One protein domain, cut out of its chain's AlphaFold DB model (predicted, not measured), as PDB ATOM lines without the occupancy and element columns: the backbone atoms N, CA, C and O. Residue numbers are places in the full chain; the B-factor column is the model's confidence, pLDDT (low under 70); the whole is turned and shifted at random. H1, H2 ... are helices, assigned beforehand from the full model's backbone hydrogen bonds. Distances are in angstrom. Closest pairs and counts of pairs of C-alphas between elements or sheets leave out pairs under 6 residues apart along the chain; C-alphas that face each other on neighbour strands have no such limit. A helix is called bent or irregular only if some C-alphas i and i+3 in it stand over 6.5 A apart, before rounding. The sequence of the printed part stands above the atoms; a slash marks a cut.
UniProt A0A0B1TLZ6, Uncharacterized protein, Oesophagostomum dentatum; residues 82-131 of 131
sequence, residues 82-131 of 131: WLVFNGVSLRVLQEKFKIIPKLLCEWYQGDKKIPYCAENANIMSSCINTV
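What this domain is: This is residues 82 to 131 of the 131 residues of an uncharacterized protein of Oesophagostomum dentatum (UniProt A0A0B1TLZ6). A loop, residues 82 to 90, leads into one sharply kinked helix, H1, which makes the middle of a loose, winding chain; past its far end the chain swings out and folds back through a short helix, H2, near the last turns of H1. Beyond H2 the chain goes on as a thin tail, of which residues 122 to 131 stick out free. The printed part has 50 residues with two named helices, H1 then H2, and no named strand; the class is all helix, though under half of the residues, 22 of 50, are in named elements. The whole is loose, with a radius of gyration of the C-alphas of 13.1 A and spans of 31 by 29 by 18 A.

How they stand to each other: H1, residues 91 to 107, has a kink of 104 degrees near residue 99. It is irregular: C-alphas 98 and 101 are 7.7 A apart. A short link of 7 residues joins it to H2, residues 115 to 119. The two helices are close but not clearly touching, with 2 pairs of C-alphas within 8 A; their closest C-alphas, those of Cys 105 and Cys 117, are 5.5 A apart. In H2 every O i to N i+4 pair is within hydrogen-bond range; in H1 6 of 13 are, beside 9 of 14 O i to N i+3 pairs.

Where its parts are: The printed part begins at Trp 82, C-alpha (302.105, 353.690, 589.724). H1 runs from Arg 91, C-alpha (294.714, 352.666, 594.379), to Trp 107, 19.4 A from first to last C-alpha. H2 runs from Pro 115 to Glu 119, C-alpha (316.829, 362.520, 611.379), over 6.4 A.

The domain as a whole: The two C-alphas farthest apart, those of Trp 82 and Val 131, the chain's last residue, are 34.9 A apart. Without residues 122 to 131, the body of 40 residues spans 30 by 18 by 11 A. The printed part has no cut. The mean pLDDT of the printed part is 75.6, and residues 120 to 131 are under 70.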
ATOM      1  N   TRP A  82     302.933 354.697 589.062       90.62
ATOM      2  CA  TRP A  82     302.105 353.690 589.724       90.62
ATOM      3  C   TRP A  82     302.981 352.768 590.559       90.62
ATOM      4  O   TRP A  82     303.946 352.196 590.058       90.62
ATOM      5  N   LEU A  83     302.664 352.660 591.841       89.88
ATOM      6  CA  LEU A  83     303.468 351.970 592.836       89.88
ATOM      7  C   LEU A  83     302.907 350.590 593.139       89.88
ATOM      8  O   LEU A  83     301.699 350.429 593.329       89.88
ATOM      9  N   VAL A  84     303.818 349.633 593.283       88.62
ATOM     10  CA  VAL A  84     303.533 348.276 593.744       88.62
ATOM     11  C   VAL A  84     304.363 348.030 594.997       88.62
ATOM     12  O   VAL A  84     305.587 348.144 594.968       88.62
ATOM     13  N   PHE A  85     303.701 347.703 596.104       83.50
ATOM     14  CA  PHE A  85     304.347 347.419 597.382       83.50
ATOM     15  C   PHE A  85     304.190 345.939 597.699       83.50
ATOM     16  O   PHE A  85     303.067 345.458 597.825       83.50
ATOM     17  N   ASN A  86     305.306 345.217 597.824       78.00
ATOM     18  CA  ASN A  86     305.314 343.775 598.102       78.00
ATOM     19  C   ASN A  86     304.390 342.974 597.159       78.00
ATOM     20  O   ASN A  86     303.636 342.112 597.599       78.00
ATOM     21  N   GLY A  87     304.400 343.308 595.864       83.81
ATOM     22  CA  GLY A  87     303.546 342.673 594.851       83.81
ATOM     23  C   GLY A  87     302.087 343.148 594.831       83.81
ATOM     24  O   GLY A  87     301.330 342.710 593.972       83.81
ATOM     25  N   VAL A  88     301.690 344.059 595.727       88.88
ATOM     26  CA  VAL A  88     300.317 344.565 595.836       88.88
ATOM     27  C   VAL A  88     300.207 345.993 595.300       88.88
ATOM     28  O   VAL A  88     300.947 346.903 595.673       88.88
ATOM     29  N   SER A  89     299.224 346.189 594.434       91.88
ATOM     30  CA  SER A  89     298.840 347.435 593.790       91.88
ATOM     31  C   SER A  89     297.510 347.922 594.362       91.88
ATOM     32  O   SER A  89     296.450 347.403 594.016       91.88
ATOM     33  N   LEU A  90     297.556 348.916 595.253       91.19
ATOM     34  CA  LEU A  90     296.362 349.520 595.849       91.19
ATOM     35  C   LEU A  90     296.218 350.968 595.394       91.19
ATOM     36  O   LEU A  90     297.117 351.786 595.607       91.19
ATOM     37  N   ARG A  91     295.059 351.316 594.839       89.81
ATOM     38  CA  ARG A  91     294.714 352.666 594.379       89.81
ATOM     39  C   ARG A  91     294.794 353.687 595.510       89.81
ATOM     40  O   ARG A  91     295.334 354.769 595.319       89.81
ATOM     41  N   VAL A  92     294.319 353.319 596.700       88.25
ATOM     42  CA  VAL A  92     294.342 354.186 597.894       88.25
ATOM     43  C   VAL A  92     295.758 354.561 598.344       88.25
ATOM     44  O   VAL A  92     295.944 355.566 599.027       88.25
ATOM     45  N   LEU A  93     296.768 353.779 597.949       85.88
ATOM     46  CA  LEU A  93     298.168 354.047 598.271       85.88
ATOM     47  C   LEU A  93     298.881 354.890 597.208       85.88
ATOM     48  O   LEU A  93     299.960 355.410 597.479       85.88
ATOM     49  N   GLN A  94     298.295 355.097 596.027       88.44
ATOM     50  CA  GLN A  94     298.954 355.844 594.946       88.44
ATOM     51  C   GLN A  94     299.120 357.328 595.300       88.44
ATOM     52  O   GLN A  94     300.151 357.938 595.020       88.44
ATOM     53  N   GLU A  95     298.161 357.897 596.032       85.06
ATOM     54  CA  GLU A  95     298.250 359.263 596.567       85.06
ATOM     55  C   GLU A  95     299.326 359.409 597.656       85.06
ATOM     56  O   GLU A  95     299.762 360.517 597.978       85.06
ATOM     57  N   LYS A  96     299.792 358.287 598.220       82.38
ATOM     58  CA  LYS A  96     300.809 358.245 599.274       82.38
ATOM     59  C   LYS A  96     302.237 358.238 598.726       82.38
ATOM     60  O   LYS A  96     303.170 358.160 599.519       82.38
ATOM     61  N   PHE A  97     302.439 358.418 597.416       82.31
ATOM     62  CA  PHE A  97     303.777 358.475 596.807       82.31
ATOM     63  C   PHE A  97     304.734 359.428 597.550       82.31
ATOM     64  O   PHE A  97     305.896 359.111 597.786       82.31
ATOM     65  N   LYS A  98     304.230 360.586 597.996       84.06
ATOM     66  CA  LYS A  98     305.038 361.600 598.696       84.06
ATOM     67  C   LYS A  98     305.573 361.144 600.057       84.06
ATOM     68  O   LYS A  98     306.551 361.710 600.529       84.06
ATOM     69  N   ILE A  99     304.939 360.155 600.688       85.06
ATOM     70  CA  ILE A  99     305.335 359.650 602.007       85.06
ATOM     71  C   ILE A  99     306.087 358.316 601.929       85.06
ATOM     72  O   ILE A  99     306.405 357.761 602.975       85.06
ATOM     73  N   ILE A 100     306.422 357.816 600.730       86.00
ATOM     74  CA  ILE A 100     307.208 356.579 600.568       86.00
ATOM     75  C   ILE A 100     308.476 356.581 601.425       86.00
ATOM     76  O   ILE A 100     308.679 355.593 602.124       86.00
ATOM     77  N   PRO A 101     309.309 357.646 601.455       86.69
ATOM     78  CA  PRO A 101     310.521 357.618 602.272       86.69
ATOM     79  C   PRO A 101     310.227 357.367 603.754       86.69
ATOM     80  O   PRO A 101     310.975 356.663 604.422       86.69
ATOM     81  N   LYS A 102     309.105 357.897 604.258       84.94
ATOM     82  CA  LYS A 102     308.648 357.665 605.629       84.94
ATOM     83  C   LYS A 102     308.180 356.219 605.824       84.94
ATOM     84  O   LYS A 102     308.613 355.575 606.771       84.94
ATOM     85  N   LEU A 103     307.351 355.701 604.916       83.19
ATOM     86  CA  LEU A 103     306.856 354.320 604.978       83.19
ATOM     87  C   LEU A 103     307.999 353.297 604.924       83.19
ATOM     88  O   LEU A 103     307.983 352.320 605.662       83.19
ATOM     89  N   LEU A 104     309.031 353.547 604.111       84.50
ATOM     90  CA  LEU A 104     310.226 352.702 604.063       84.50
ATOM     91  C   LEU A 104     310.950 352.658 605.414       84.50
ATOM     92  O   LEU A 104     311.384 351.586 605.820       84.50
ATOM     93  N   CYS A 105     311.041 353.785 606.125       86.69
ATOM     94  CA  CYS A 105     311.603 353.816 607.476       86.69
ATOM     95  C   CYS A 105     310.757 353.033 608.489       86.69
ATOM     96  O   CYS A 105     311.320 352.372 609.354       86.69
ATOM     97  N   GLU A 106     309.426 353.094 608.386       84.44
ATOM     98  CA  GLU A 106     308.507 352.360 609.268       84.44
ATOM     99  C   GLU A 106     308.530 350.846 609.010       84.44
ATOM    100  O   GLU A 106     308.434 350.052 609.943       84.44
ATOM    101  N   TRP A 107     308.658 350.428 607.748       83.75
ATOM    102  CA  TRP A 107     308.671 349.014 607.363       83.75
ATOM    103  C   TRP A 107     310.044 348.354 607.486       83.75
ATOM    104  O   TRP A 107     310.140 347.127 607.431       83.75
ATOM    105  N   TYR A 108     311.114 349.138 607.618       84.25
ATOM    106  CA  TYR A 108     312.464 348.611 607.730       84.25
ATOM    107  C   TYR A 108     312.677 347.929 609.088       84.25
ATOM    108  O   TYR A 108     312.697 348.576 610.130       84.25
ATOM    109  N   GLN A 109     312.882 346.611 609.057       85.31
ATOM    110  CA  GLN A 109     313.144 345.778 610.239       85.31
ATOM    111  C   GLN A 109     314.617 345.352 610.360       85.31
ATOM    112  O   GLN A 109     314.926 344.418 611.092       85.31
ATOM    113  N   GLY A 110     315.525 345.967 609.598       82.88
ATOM    114  CA  GLY A 110     316.940 345.598 609.628       82.88
ATOM    115  C   GLY A 110     317.701 346.230 610.796       82.88
ATOM    116  O   GLY A 110     317.320 347.270 611.329       82.88
ATOM    117  N   ASP A 111     318.835 345.630 611.150       83.31
ATOM    118  CA  ASP A 111     319.624 346.049 612.319       83.31
ATOM    119  C   ASP A 111     320.439 347.333 612.085       83.31
ATOM    120  O   ASP A 111     320.909 347.981 613.024       83.31
ATOM    121  N   LYS A 112     320.646 347.720 610.819       85.62
ATOM    122  CA  LYS A 112     321.457 348.889 610.462       85.62
ATOM    123  C   LYS A 112     320.612 350.155 610.491       85.62
ATOM    124  O   LYS A 112     319.671 350.306 609.719       85.62
ATOM    125  N   LYS A 113     321.004 351.126 611.318       83.12
ATOM    126  CA  LYS A 113     320.363 352.447 611.320       83.12
ATOM    127  C   LYS A 113     320.527 353.133 609.963       83.12
ATOM    128  O   LYS A 113     321.640 353.267 609.462       83.12
ATOM    129  N   ILE A 114     319.418 353.623 609.421       84.56
ATOM    130  CA  ILE A 114     319.391 354.452 608.215       84.56
ATOM    131  C   ILE A 114     319.422 355.925 608.661       84.56
ATOM    132  O   ILE A 114     318.471 356.352 609.323       84.56
ATOM    133  N   PRO A 115     320.460 356.721 608.323       87.31
ATOM    134  CA  PRO A 115     320.594 358.111 608.783       87.31
ATOM    135  C   PRO A 115     319.357 358.972 608.501       87.31
ATOM    136  O   PRO A 115     318.828 359.611 609.406       87.31
ATOM    137  N   TYR A 116     318.810 358.867 607.285       85.00
ATOM    138  CA  TYR A 116     317.577 359.551 606.890       85.00
ATOM    139  C   TYR A 116     316.391 359.248 607.824       85.00
ATOM    140  O   TYR A 116     315.597 360.136 608.137       85.00
ATOM    141  N   CYS A 117     316.263 358.002 608.297       87.50
ATOM    142  CA  CYS A 117     315.184 357.599 609.200       87.50
ATOM    143  C   CYS A 117     315.392 358.120 610.627       87.50
ATOM    144  O   CYS A 117     314.419 358.419 611.315       87.50
ATOM    145  N   ALA A 118     316.645 358.259 611.068       81.44
ATOM    146  CA  ALA A 118     316.973 358.795 612.385       81.44
ATOM    147  C   ALA A 118     316.702 360.306 612.479       81.44
ATOM    148  O   ALA A 118     316.149 360.770 613.473       81.44
ATOM    149  N   GLU A 119     317.033 361.064 611.433       74.56
ATOM    150  CA  GLU A 119     316.829 362.520 611.379       74.56
ATOM    151  C   GLU A 119     315.343 362.905 611.317       74.56
ATOM    152  O   GLU A 119     314.927 363.908 611.895       74.56
ATOM    153  N   ASN A 120     314.518 362.066 610.682       64.25
ATOM    154  CA  ASN A 120     313.079 362.298 610.524       64.25
ATOM    155  C   ASN A 120     312.205 361.640 611.613       64.25
ATOM    156  O   ASN A 120     310.978 361.734 611.557       64.25
ATOM    157  N   ALA A 121     312.807 361.016 612.633       58.25
ATOM    158  CA  ALA A 121     312.080 360.378 613.736       58.25
ATOM    159  C   ALA A 121     311.307 361.381 614.625       58.25
ATOM    160  O   ALA A 121     310.286 361.032 615.217       58.25
ATOM    161  N   ASN A 122     311.738 362.648 614.676       47.97
ATOM    162  CA  ASN A 122     311.160 363.686 615.546       47.97
ATOM    163  C   ASN A 122     309.811 364.264 615.077       47.97
ATOM    164  O   ASN A 122     309.207 365.052 615.798       47.97
ATOM    165  N   ILE A 123     309.299 363.863 613.911       50.72
ATOM    166  CA  ILE A 123     307.949 364.243 613.449       50.72
ATOM    167  C   ILE A 123     306.895 363.229 613.958       50.72
ATOM    168  O   ILE A 123     305.696 363.401 613.759       50.72
ATOM    169  N   MET A 124     307.324 362.165 614.651       43.72
ATOM    170  CA  MET A 124     306.483 361.018 615.010       43.72
ATOM    171  C   MET A 124     306.049 360.956 616.483       43.72
ATOM    172  O   MET A 124     305.380 360.004 616.870       43.72
ATOM    173  N   SER A 125     306.371 361.956 617.311       43.31
ATOM    174  CA  SER A 125     305.876 362.015 618.698       43.31
ATOM    175  C   SER A 125     304.500 362.682 618.839       43.31
ATOM    176  O   SER A 125     303.894 362.585 619.902       43.31
ATOM    177  N   SER A 126     303.948 363.309 617.789       36.41
ATOM    178  CA  SER A 126     302.671 364.037 617.897       36.41
ATOM    179  C   SER A 126     301.408 363.195 617.678       36.41
ATOM    180  O   SER A 126     300.317 363.738 617.813       36.41
ATOM    181  N   CYS A 127     301.510 361.906 617.331       41.94
ATOM    182  CA  CYS A 127     300.331 361.076 617.017       41.94
ATOM    183  C   CYS A 127     300.152 359.838 617.911       41.94
ATOM    184  O   CYS A 127     299.277 359.027 617.626       41.94
ATOM    185  N   ILE A 128     300.941 359.679 618.981       43.34
ATOM    186  CA  ILE A 128     300.806 358.535 619.908       43.34
ATOM    187  C   ILE A 128     300.062 358.913 621.211       43.34
ATOM    188  O   ILE A 128     299.611 358.028 621.925       43.34
ATOM    189  N   ASN A 129     299.805 360.200 621.485       35.03
ATOM    190  CA  ASN A 129     299.171 360.648 622.741       35.03
ATOM    191  C   ASN A 129     297.726 361.164 622.590       35.03
ATOM    192  O   ASN A 129     297.386 362.205 623.144       35.03
ATOM    193  N   THR A 130     296.867 360.447 621.868       37.06
ATOM    194  CA  THR A 130     295.406 360.645 621.971       37.06
ATOM    195  C   THR A 130     294.673 359.326 621.760       37.06
ATOM    196  O   THR A 130     294.186 359.073 620.661       37.06
ATOM    197  N   VAL A 131     294.624 358.505 622.815       35.47
ATOM    198  CA  VAL A 131     293.420 357.817 623.322       35.47
ATOM    199  C   VAL A 131     293.557 357.721 624.837       35.47
ATOM    200  O   VAL A 131     294.648 357.302 625.283       35.47
TER     201      VAL A 131